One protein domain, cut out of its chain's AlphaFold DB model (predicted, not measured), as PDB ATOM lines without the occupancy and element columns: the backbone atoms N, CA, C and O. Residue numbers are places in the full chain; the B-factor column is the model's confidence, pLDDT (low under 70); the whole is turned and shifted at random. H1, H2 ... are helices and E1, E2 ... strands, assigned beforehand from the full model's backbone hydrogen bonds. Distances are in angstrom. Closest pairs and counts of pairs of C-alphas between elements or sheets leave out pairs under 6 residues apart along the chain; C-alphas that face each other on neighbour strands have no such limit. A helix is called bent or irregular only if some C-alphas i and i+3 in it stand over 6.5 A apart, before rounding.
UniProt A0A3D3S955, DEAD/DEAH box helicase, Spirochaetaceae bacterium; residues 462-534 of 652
ATOM      1  N   ILE A 462     191.870 137.875  80.079       86.31
ATOM      2  CA  ILE A 462     193.219 137.851  80.638       86.31
ATOM      3  C   ILE A 462     193.476 136.510  81.303       86.31
ATOM      4  O   ILE A 462     192.557 135.871  81.810       86.31
ATOM      5  N   LYS A 463     194.743 136.101  81.330       83.94
ATOM      6  CA  LYS A 463     195.190 134.961  82.125       83.94
ATOM      7  C   LYS A 463     195.801 135.472  83.422       83.94
ATOM      8  O   LYS A 463     196.690 136.318  83.369       83.94
ATOM      9  N   LEU A 464     195.346 134.958  84.558       84.25
ATOM     10  CA  LEU A 464     195.805 135.332  85.893       84.25
ATOM     11  C   LEU A 464     195.860 134.074  86.773       84.25
ATOM     12  O   LEU A 464     194.885 133.331  86.842       84.25
ATOM     13  N   GLY A 465     197.011 133.787  87.394       80.69
ATOM     14  CA  GLY A 465     197.176 132.611  88.268       80.69
ATOM     15  C   GLY A 465     196.879 131.264  87.592       80.69
ATOM     16  O   GLY A 465     196.403 130.335  88.235       80.69
ATOM     17  N   GLY A 466     197.078 131.169  86.272       80.38
ATOM     18  CA  GLY A 466     196.731 129.985  85.474       80.38
ATOM     19  C   GLY A 466     195.281 129.932  84.976       80.38
ATOM     20  O   GLY A 466     195.017 129.188  84.036       80.38
ATOM     21  N   GLN A 467     194.386 130.761  85.519       86.69
ATOM     22  CA  GLN A 467     192.969 130.846  85.148       86.69
ATOM     23  C   GLN A 467     192.708 131.959  84.126       86.69
ATOM     24  O   GLN A 467     193.526 132.865  83.964       86.69
ATOM     25  N   ILE A 468     191.578 131.888  83.420       86.75
ATOM     26  CA  ILE A 468     191.171 132.872  82.408       86.75
ATOM     27  C   ILE A 468     189.971 133.669  82.927       86.75
ATOM     28  O   ILE A 468     188.994 133.081  83.377       86.75
ATOM     29  N   PHE A 469     190.037 134.995  82.821       90.88
ATOM     30  CA  PHE A 469     188.994 135.919  83.267       90.88
ATOM     31  C   PHE A 469     188.544 136.827  82.126       90.88
ATOM     32  O   PHE A 469     189.380 137.324  81.368       90.88
ATOM     33  N   ASP A 470     187.240 137.067  82.024       90.00
ATOM     34  CA  ASP A 470     186.645 137.883  80.964       90.00
ATOM     35  C   ASP A 470     186.673 139.386  81.292       90.00
ATOM     36  O   ASP A 470     186.633 139.807  82.454       90.00
ATOM     37  N   LEU A 471     186.721 140.212  80.245       87.06
ATOM     38  CA  LEU A 471     186.583 141.662  80.335       87.06
ATOM     39  C   LEU A 471     185.172 142.087  79.928       87.06
ATOM     40  O   LEU A 471     184.793 141.997  78.762       87.06
ATOM     41  N   GLU A 472     184.429 142.678  80.859       87.19
ATOM     42  CA  GLU A 472     183.092 143.215  80.607       87.19
ATOM     43  C   GLU A 472     183.092 144.750  80.546       87.19
ATOM     44  O   GLU A 472     183.902 145.430  81.180       87.19
ATOM     45  N   LYS A 473     182.159 145.342  79.790       78.62
ATOM     46  CA  LYS A 473     181.957 146.801  79.782       78.62
ATOM     47  C   LYS A 473     181.175 147.221  81.030       78.62
ATOM     48  O   LYS A 473     180.045 146.788  81.220       78.62
ATOM     49  N   SER A 474     181.746 148.111  81.841       73.31
ATOM     50  CA  SER A 474     181.059 148.707  82.994       73.31
ATOM     51  C   SER A 474     180.297 149.991  82.624       73.31
ATOM     52  O   SER A 474     180.531 150.595  81.567       73.31
ATOM     53  N   SER A 475     179.395 150.420  83.515       53.50
ATOM     54  CA  SER A 475     178.639 151.680  83.447       53.50
ATOM     55  C   SER A 475     179.607 152.866  83.342       53.50
ATOM     56  O   SER A 475     180.198 153.295  84.330       53.50
ATOM     57  N   GLY A 476     179.845 153.338  82.112       56.19
ATOM     58  CA  GLY A 476     180.867 154.347  81.795       56.19
ATOM     59  C   GLY A 476     181.841 153.993  80.659       56.19
ATOM     60  O   GLY A 476     182.813 154.716  80.462       56.19
ATOM     61  N   LYS A 477     181.607 152.908  79.898       55.88
ATOM     62  CA  LYS A 477     182.402 152.467  78.720       55.88
ATOM     63  C   LYS A 477     183.834 151.977  79.008       55.88
ATOM     64  O   LYS A 477     184.556 151.664  78.063       55.88
ATOM     65  N   LYS A 478     184.256 151.851  80.270       71.56
ATOM     66  CA  LYS A 478     185.546 151.228  80.623       71.56
ATOM     67  C   LYS A 478     185.385 149.712  80.744       71.56
ATOM     68  O   LYS A 478     184.429 149.251  81.368       71.56
ATOM     69  N   LYS A 479     186.299 148.951  80.132       83.44
ATOM     70  CA  LYS A 479     186.371 147.495  80.316       83.44
ATOM     71  C   LYS A 479     186.919 147.198  81.715       83.44
ATOM     72  O   LYS A 479     187.914 147.803  82.114       83.44
ATOM     73  N   ILE A 480     186.260 146.303  82.439       89.81
ATOM     74  CA  ILE A 480     186.690 145.798  83.742       89.81
ATOM     75  C   ILE A 480     186.860 144.285  83.655       89.81
ATOM     76  O   ILE A 480     186.069 143.608  83.006       89.81
ATOM     77  N   VAL A 481     187.882 143.759  84.311       92.44
ATOM     78  CA  VAL A 481     188.079 142.324  84.495       92.44
ATOM     79  C   VAL A 481     187.075 141.830  85.528       92.44
ATOM     80  O   VAL A 481     186.995 142.370  86.634       92.44
ATOM     81  N   VAL A 482     186.305 140.810  85.180       93.62
ATOM     82  CA  VAL A 482     185.372 140.174  86.108       93.62
ATOM     83  C   VAL A 482     186.064 138.996  86.772       93.62
ATOM     84  O   VAL A 482     186.552 138.098  86.095       93.62
ATOM     85  N   LEU A 483     186.103 139.010  88.102       94.38
ATOM     86  CA  LEU A 483     186.741 137.986  88.921       94.38
ATOM     87  C   LEU A 483     185.664 137.241  89.731       94.38
ATOM     88  O   LEU A 483     185.345 137.677  90.839       94.38
ATOM     89  N   PRO A 484     185.054 136.159  89.211       95.88
ATOM     90  CA  PRO A 484     184.221 135.280  90.030       95.88
ATOM     91  C   PRO A 484     185.048 134.739  91.197       95.88
ATOM     92  O   PRO A 484     186.154 134.239  90.978       95.88
ATOM     93  N   TRP A 485     184.549 134.875  92.424       94.38
ATOM     94  CA  TRP A 485     185.300 134.555  93.636       94.38
ATOM     95  C   TRP A 485     185.765 133.103  93.656       94.38
ATOM     96  O   TRP A 485     186.920 132.857  93.965       94.38
ATOM     97  N   GLU A 486     184.925 132.166  93.224       92.19
ATOM     98  CA  GLU A 486     185.211 130.729  93.195       92.19
ATOM     99  C   GLU A 486     186.407 130.402  92.282       92.19
ATOM    100  O   GLU A 486     187.181 129.488  92.541       92.19
ATOM    101  N   THR A 487     186.584 131.175  91.205       91.50
ATOM    102  CA  THR A 487     187.724 131.026  90.286       91.50
ATOM    103  C   THR A 487     188.936 131.822  90.766       91.50
ATOM    104  O   THR A 487     190.075 131.357  90.684       91.50
ATOM    105  N   PHE A 488     188.711 133.034  91.276       93.12
ATOM    106  CA  PHE A 488     189.770 133.922  91.748       93.12
ATOM    107  C   PHE A 488     190.446 133.401  93.024       93.12
ATOM    108  O   PHE A 488     191.666 133.501  93.139       93.12
ATOM    109  N   SER A 489     189.694 132.785  93.938       90.69
ATOM    110  CA  SER A 489     190.194 132.189  95.184       90.69
ATOM    111  C   SER A 489     191.154 131.017  94.940       90.69
ATOM    112  O   SER A 489     192.097 130.832  95.711       90.69
ATOM    113  N   LEU A 490     190.964 130.280  93.840       88.31
ATOM    114  CA  LEU A 490     191.887 129.250  93.358       88.31
ATOM    115  C   LEU A 490     193.083 129.868  92.627       88.31
ATOM    116  O   LEU A 490     194.228 129.485  92.863       88.31
ATOM    117  N   ALA A 491     192.832 130.849  91.753       85.88
ATOM    118  CA  ALA A 491     193.881 131.505  90.977       85.88
ATOM    119  C   ALA A 491     194.925 132.187  91.875       85.88
ATOM    120  O   ALA A 491     196.120 132.064  91.603       85.88
ATOM    121  N   ARG A 492     194.494 132.856  92.958       84.31
ATOM    122  CA  ARG A 492     195.374 133.626  93.859       84.31
ATOM    123  C   ARG A 492     196.504 132.826  94.495       84.31
ATOM    124  O   ARG A 492     197.557 133.397  94.747       84.31
ATOM    125  N   GLN A 493     196.349 131.512  94.665       80.38
ATOM    126  CA  GLN A 493     197.408 130.649  95.209       80.38
ATOM    127  C   GLN A 493     198.663 130.613  94.320       80.38
ATOM    128  O   GLN A 493     199.753 130.318  94.799       80.38
ATOM    129  N   ASN A 494     198.511 130.936  93.032       80.75
ATOM    130  CA  ASN A 494     199.577 130.929  92.033       80.75
ATOM    131  C   ASN A 494     199.924 132.338  91.521       80.75
ATOM    132  O   ASN A 494     200.587 132.468  90.489       80.75
ATOM    133  N   ILE A 495     199.440 133.396  92.181       79.25
ATOM    134  CA  ILE A 495     199.727 134.786  91.810       79.25
ATOM    135  C   ILE A 495     200.739 135.355  92.797       79.25
ATOM    136  O   ILE A 495     200.459 135.459  93.989       79.25
ATOM    137  N   ASP A 496     201.889 135.786  92.286       68.38
ATOM    138  CA  ASP A 496     202.837 136.566  93.075       68.38
ATOM    139  C   ASP A 496     202.254 137.953  93.410       68.38
ATOM    140  O   ASP A 496     201.675 138.611  92.538       68.38
ATOM    141  N   ARG A 497     202.423 138.415  94.658       62.91
ATOM    142  CA  ARG A 497     201.880 139.698  95.147       62.91
ATOM    143  C   ARG A 497     202.386 140.883  94.322       62.91
ATOM    144  O   ARG A 497     201.623 141.811  94.053       62.91
ATOM    145  N   ASP A 498     203.637 140.812  93.868       58.50
ATOM    146  CA  ASP A 498     204.284 141.848  93.051       58.50
ATOM    147  C   ASP A 498     204.052 141.649  91.534       58.50
ATOM    148  O   ASP A 498     204.304 142.539  90.710       58.50
ATOM    149  N   GLY A 499     203.438 140.521  91.151       59.97
ATOM    150  CA  GLY A 499     203.050 140.189  89.777       59.97
ATOM    151  C   GLY A 499     201.935 141.071  89.200       59.97
ATOM    152  O   GLY A 499     201.669 141.036  87.997       59.97
ATOM    153  N   GLY A 500     201.303 141.918  90.023       59.91
ATOM    154  CA  GLY A 500     200.277 142.874  89.593       59.91
ATOM    155  C   GLY A 500     200.766 143.900  88.561       59.91
ATOM    156  O   GLY A 500     199.965 144.429  87.788       59.91
ATOM    157  N   SER A 501     202.081 144.143  88.492       62.12
ATOM    158  CA  SER A 501     202.700 145.083  87.546       62.12
ATOM    159  C   SER A 501     202.423 144.740  86.075       62.12
ATOM    160  O   SER A 501     202.246 145.653  85.262       62.12
ATOM    161  N   ALA A 502     202.296 143.449  85.746       65.94
ATOM    162  CA  ALA A 502     201.966 142.969  84.402       65.94
ATOM    163  C   ALA A 502     200.564 143.402  83.931       65.94
ATOM    164  O   ALA A 502     200.296 143.451  82.732       65.94
ATOM    165  N   TYR A 503     199.682 143.767  84.867       76.38
ATOM    166  CA  TYR A 503     198.284 144.122  84.614       76.38
ATOM    167  C   TYR A 503     197.988 145.610  84.848       76.38
ATOM    168  O   TYR A 503     196.835 146.013  85.045       76.38
ATOM    169  N   ARG A 504     199.031 146.449  84.839       72.12
ATOM    170  CA  ARG A 504     198.933 147.886  85.115       72.12
ATOM    171  C   ARG A 504     197.887 148.563  84.221       72.12
ATOM    172  O   ARG A 504     197.919 148.463  82.997       72.12
ATOM    173  N   GLY A 505     196.989 149.323  84.848       75.25
ATOM    174  CA  GLY A 505     195.940 150.087  84.163       75.25
ATOM    175  C   GLY A 505     194.637 149.324  83.914       75.25
ATOM    176  O   GLY A 505     193.651 149.956  83.531       75.25
ATOM    177  N   LEU A 506     194.591 148.013  84.178       85.50
ATOM    178  CA  LEU A 506     193.340 147.259  84.178       85.50
ATOM    179  C   LEU A 506     192.543 147.535  85.455       85.50
ATOM    180  O   LEU A 506     193.090 147.603  86.557       85.50
ATOM    181  N   LEU A 507     191.235 147.683  85.286       91.19
ATOM    182  CA  LEU A 507     190.270 147.755  86.377       91.19
ATOM    183  C   LEU A 507     189.590 146.399  86.519       91.19
ATOM    184  O   LEU A 507     189.469 145.675  85.533       91.19
ATOM    185  N   ALA A 508     189.128 146.065  87.712       92.94
ATOM    186  CA  ALA A 508     188.534 144.776  88.009       92.94
ATOM    187  C   ALA A 508     187.340 144.899  88.963       92.94
ATOM    188  O   ALA A 508     187.031 145.978  89.470       92.94
ATOM    189  N   SER A 509     186.615 143.798  89.137       94.00
ATOM    190  CA  SER A 509     185.510 143.664  90.085       94.00
ATOM    191  C   SER A 509     185.381 142.203  90.493       94.00
ATOM    192  O   SER A 509     185.286 141.333  89.623       94.00
ATOM    193  N   ILE A 510     185.362 141.936  91.798       94.94
ATOM    194  CA  ILE A 510     185.116 140.592  92.327       94.94
ATOM    195  C   ILE A 510     183.607 140.357  92.376       94.94
ATOM    196  O   ILE A 510     182.861 141.185  92.907       94.94
ATOM    197  N   ARG A 511     183.152 139.228  91.827       94.44
ATOM    198  CA  ARG A 511     181.756 138.780  91.893       94.44
ATOM    199  C   ARG A 511     181.649 137.587  92.819       94.44
ATOM    200  O   ARG A 511     182.355 136.607  92.628       94.44
ATOM    201  N   PHE A 512     180.738 137.661  93.777       93.38
ATOM    202  CA  PHE A 512     180.428 136.538  94.650       93.38
ATOM    203  C   PHE A 512     178.931 136.495  94.899       93.38
ATOM    204  O   PHE A 512     178.343 137.472  95.378       93.38
ATOM    205  N   ARG A 513     178.292 135.375  94.542       89.19
ATOM    206  CA  ARG A 513     176.826 135.253  94.533       89.19
ATOM    207  C   ARG A 513     176.205 136.420  93.739       89.19
ATOM    208  O   ARG A 513     176.570 136.677  92.596       89.19
ATOM    209  N   ASN A 514     175.296 137.173  94.358       88.94
ATOM    210  CA  ASN A 514     174.665 138.357  93.773       88.94
ATOM    211  C   ASN A 514     175.410 139.672  94.065       88.94
ATOM    212  O   ASN A 514     174.920 140.739  93.690       88.94
ATOM    213  N   PHE A 515     176.552 139.619  94.749       92.44
ATOM    214  CA  PHE A 515     177.275 140.788  95.228       92.44
ATOM    215  C   PHE A 515     178.507 141.120  94.385       92.44
ATOM    216  O   PHE A 515     179.078 140.277  93.692       92.44
ATOM    217  N   ARG A 516     178.923 142.389  94.465       93.00
ATOM    218  CA  ARG A 516     180.123 142.923  93.814       93.00
ATOM    219  C   ARG A 516     181.028 143.583  94.845       93.00
ATOM    220  O   ARG A 516     180.549 144.385  95.642       93.00
ATOM    221  N   LEU A 517     182.320 143.295  94.800       94.19
ATOM    222  CA  LEU A 517     183.342 143.883  95.663       94.19
ATOM    223  C   LEU A 517     184.414 144.557  94.794       94.19
ATOM    224  O   LEU A 517     184.751 144.047  93.726       94.19
ATOM    225  N   LEU A 518     184.943 145.699  95.253       93.00
ATOM    226  CA  LEU A 518     186.013 146.443  94.566       93.00
ATOM    227  C   LEU A 518     185.662 146.812  93.113       93.00
ATOM    228  O   LEU A 518     186.513 146.796  92.231       93.00
ATOM    229  N   GLU A 519     184.392 147.132  92.847       90.12
ATOM    230  CA  GLU A 519     183.922 147.416  91.491       90.12
ATOM    231  C   GLU A 519     184.638 148.639  90.893       90.12
ATOM    232  O   GLU A 519     184.414 149.773  91.316       90.12
ATOM    233  N   GLY A 520     185.465 148.402  89.872       87.56
ATOM    234  CA  GLY A 520     186.236 149.449  89.206       87.56
ATOM    235  C   GLY A 520     187.543 149.811  89.916       87.56
ATOM    236  O   GLY A 520     188.172 150.794  89.525       87.56
ATOM    237  N   GLU A 521     187.961 149.036  90.919       91.00
ATOM    238  CA  GLU A 521     189.292 149.147  91.519       91.00
ATOM    239  C   GLU A 521     190.355 148.613  90.552       91.00
ATOM    240  O   GLU A 521     190.065 147.814  89.659       91.00
ATOM    241  N   LYS A 522     191.603 149.055  90.696       90.06
ATOM    242  CA  LYS A 522     192.681 148.544  89.849       90.06
ATOM    243  C   LYS A 522     192.973 147.073  90.149       90.06
ATOM    244  O   LYS A 522     193.103 146.698  91.311       90.06
ATOM    245  N   LEU A 523     193.186 146.264  89.109       89.81
ATOM    246  CA  LEU A 523     193.518 144.844  89.275       89.81
ATOM    247  C   LEU A 523     194.809 144.644  90.087       89.81
ATOM    248  O   LEU A 523     194.870 143.738  90.908       89.81
ATOM    249  N   GLU A 524     195.797 145.532  89.920       87.75
ATOM    250  CA  GLU A 524     197.036 145.534  90.718       87.75
ATOM    251  C   GLU A 524     196.756 145.626  92.227       87.75
ATOM    252  O   GLU A 524     197.371 144.913  93.016       87.75
ATOM    253  N   THR A 525     195.779 146.446  92.629       88.44
ATOM    254  CA  THR A 525     195.356 146.572  94.027       88.44
ATOM    255  C   THR A 525     194.699 145.282  94.502       88.44
ATOM    256  O   THR A 525     195.043 144.800  95.575       88.44
ATOM    257  N   ILE A 526     193.783 144.712  93.707       92.69
ATOM    258  CA  ILE A 526     193.066 143.479  94.071       92.69
ATOM    259  C   ILE A 526     194.045 142.316  94.273       92.69
ATOM    260  O   ILE A 526     193.936 141.599  95.262       92.69
ATOM    261  N   ILE A 527     195.026 142.166  93.375       89.44
ATOM    262  CA  ILE A 527     196.090 141.160  93.496       89.44
ATOM    263  C   ILE A 527     196.908 141.394  94.770       89.44
ATOM    264  O   ILE A 527     197.138 140.465  95.537       89.44
ATOM    265  N   ARG A 528     197.300 142.643  95.045       86.56
ATOM    266  CA  ARG A 528     198.116 142.979  96.221       86.56
ATOM    267  C   ARG A 528     197.432 142.634  97.548       86.56
ATOM    268  O   ARG A 528     198.119 142.291  98.505       86.56
ATOM    269  N   ILE A 529     196.103 142.719  97.610       90.44
ATOM    270  CA  ILE A 529     195.318 142.441  98.826       90.44
ATOM    271  C   ILE A 529     194.659 141.062  98.811       90.44
ATOM    272  O   ILE A 529     193.846 140.775  99.683       90.44
ATOM    273  N   GLN A 530     194.975 140.208  97.833       89.50
ATOM    274  CA  GLN A 530     194.272 138.941  97.614       89.50
ATOM    275  C   GLN A 530     194.251 138.034  98.852       89.50
ATOM    276  O   GLN A 530     193.269 137.331  99.061       89.50
ATOM    277  N   ASP A 531     195.292 138.085  99.686       87.31
ATOM    278  CA  ASP A 531     195.422 137.274 100.905       87.31
ATOM    279  C   ASP A 531     194.660 137.853 102.103       87.31
ATOM    280  O   ASP A 531     194.573 137.222 103.150       87.31
ATOM    281  N   TRP A 532     194.139 139.074 101.982       89.88
ATOM    282  CA  TRP A 532     193.317 139.710 103.013       89.88
ATOM    283  C   TRP A 532     191.827 139.458 102.800       89.88
ATOM    284  O   TRP A 532     191.026 139.839 103.643       89.88
ATOM    285  N   LEU A 533     191.454 138.870 101.662       91.75
ATOM    286  CA  LEU A 533     190.067 138.624 101.296       91.75
ATOM    287  C   LEU A 533     189.665 137.206 101.698       91.75
ATOM    288  O   LEU A 533     190.312 136.244 101.283       91.75
ATOM    289  N   ASP A 534     188.556 137.064 102.410       90.75
ATOM    290  CA  ASP A 534     187.919 135.772 102.646       90.75
ATOM    291  C   ASP A 534     186.399 135.923 102.554       90.75
ATOM    292  O   ASP A 534     185.704 135.972 103.556       90.75
TER     293      ASP A 534
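Overview. This is residues 462 to 534 of the 652 residues of the protein "DEAD/DEAH box helicase" of Spirochaetaceae bacterium (UniProt A0A3D3S955). One strongly twisted, curling sheet of five strands makes a wall, and two helices, H1 and H3, pack over the same face of it. H2 lies alongside H3, opposite in direction, and only grazes the sheet. The printed part has 73 residues, with five named strands and three named helices in the order E1 E2 E3 H1 H2 E4 E5 H3; the class is mixed, helices and strands. The sheet's order is E1, E2, E3, E4, E5, and it is mixed, with E3 and E4 parallel and the other neighbours antiparallel. The whole is compact and rounded, with a radius of gyration of the C-alphas of 11.1 A and spans of 31 by 27 by 20 A.

Arrangement. E1, residues 462 to 464, and E2, residues 467 to 473, form a hairpin, with N 464 and O 467 2.8 A apart. E2 and E3, residues 479 to 484, form another, with N 480 and O 472 2.8 A apart. E1, E2 and E3 are a meander, each strand the antiparallel neighbour of the one before. E2's pairing is staggered: residues 467 to 469 pair with E1, and 471 to 473 with E3. H1, residues 485 to 494, is on the sheet over E2, at a height of 6.9 A, and only just stands up from it, its line rising 40.4 degrees; their closest C-alphas, those of Gln 467 and Ala 491, are 5.9 A apart. H2, residues 497 to 503, is apart from H1 and only grazes the sheet with residues 499 to 503. E4, residues 507 to 512, is the parallel neighbour of E3, with N 481 and O 507 2.8 A apart. E3, H1, H2 and E4 form a strand-helix-strand unit, two parallel neighbour strands with helices between, whose crossover is right-handed. E4 and E5, residues 515 to 522, form a hairpin, with N 508 and O 521 2.8 A apart. H3, residues 523 to 528, is on the same face as H1. H3 touches H2 at a shallow tilt of 10 degrees, opposite ways; their closest C-alphas, those of Gly 500 and Glu 524, are 4.3 A apart. Every O i to N i+4 pair is within hydrogen-bond range in H3, 3 of 6 in H1 and 0 of 3 in H2, where 2 of 4 O i to N i+3 pairs are.

Along the chain. E1 begins at C-alpha 462, (193.219, 137.851, 80.638). E2 is 20.1 A long, E3 15.8 A, E4 17.1 A and E5 18.1 A from first to last C-alpha. H1 is 14.8 A long and begins at C-alpha 485, (185.300, 134.555, 93.636). H2 is only just irregular, with C-alphas 497 and 500 6.6 A apart. H3 ends at C-alpha 528, (198.116, 142.979, 96.221).

Size, cuts and confidence. The C-alphas farthest apart, those of Gly 476 and Gln 493, are 31.9 A apart. The printed part has no cut, and its links between named elements are tight. The mean pLDDT of the printed part is 84.0; residues 475 to 477 and 496 to 502 are under 70.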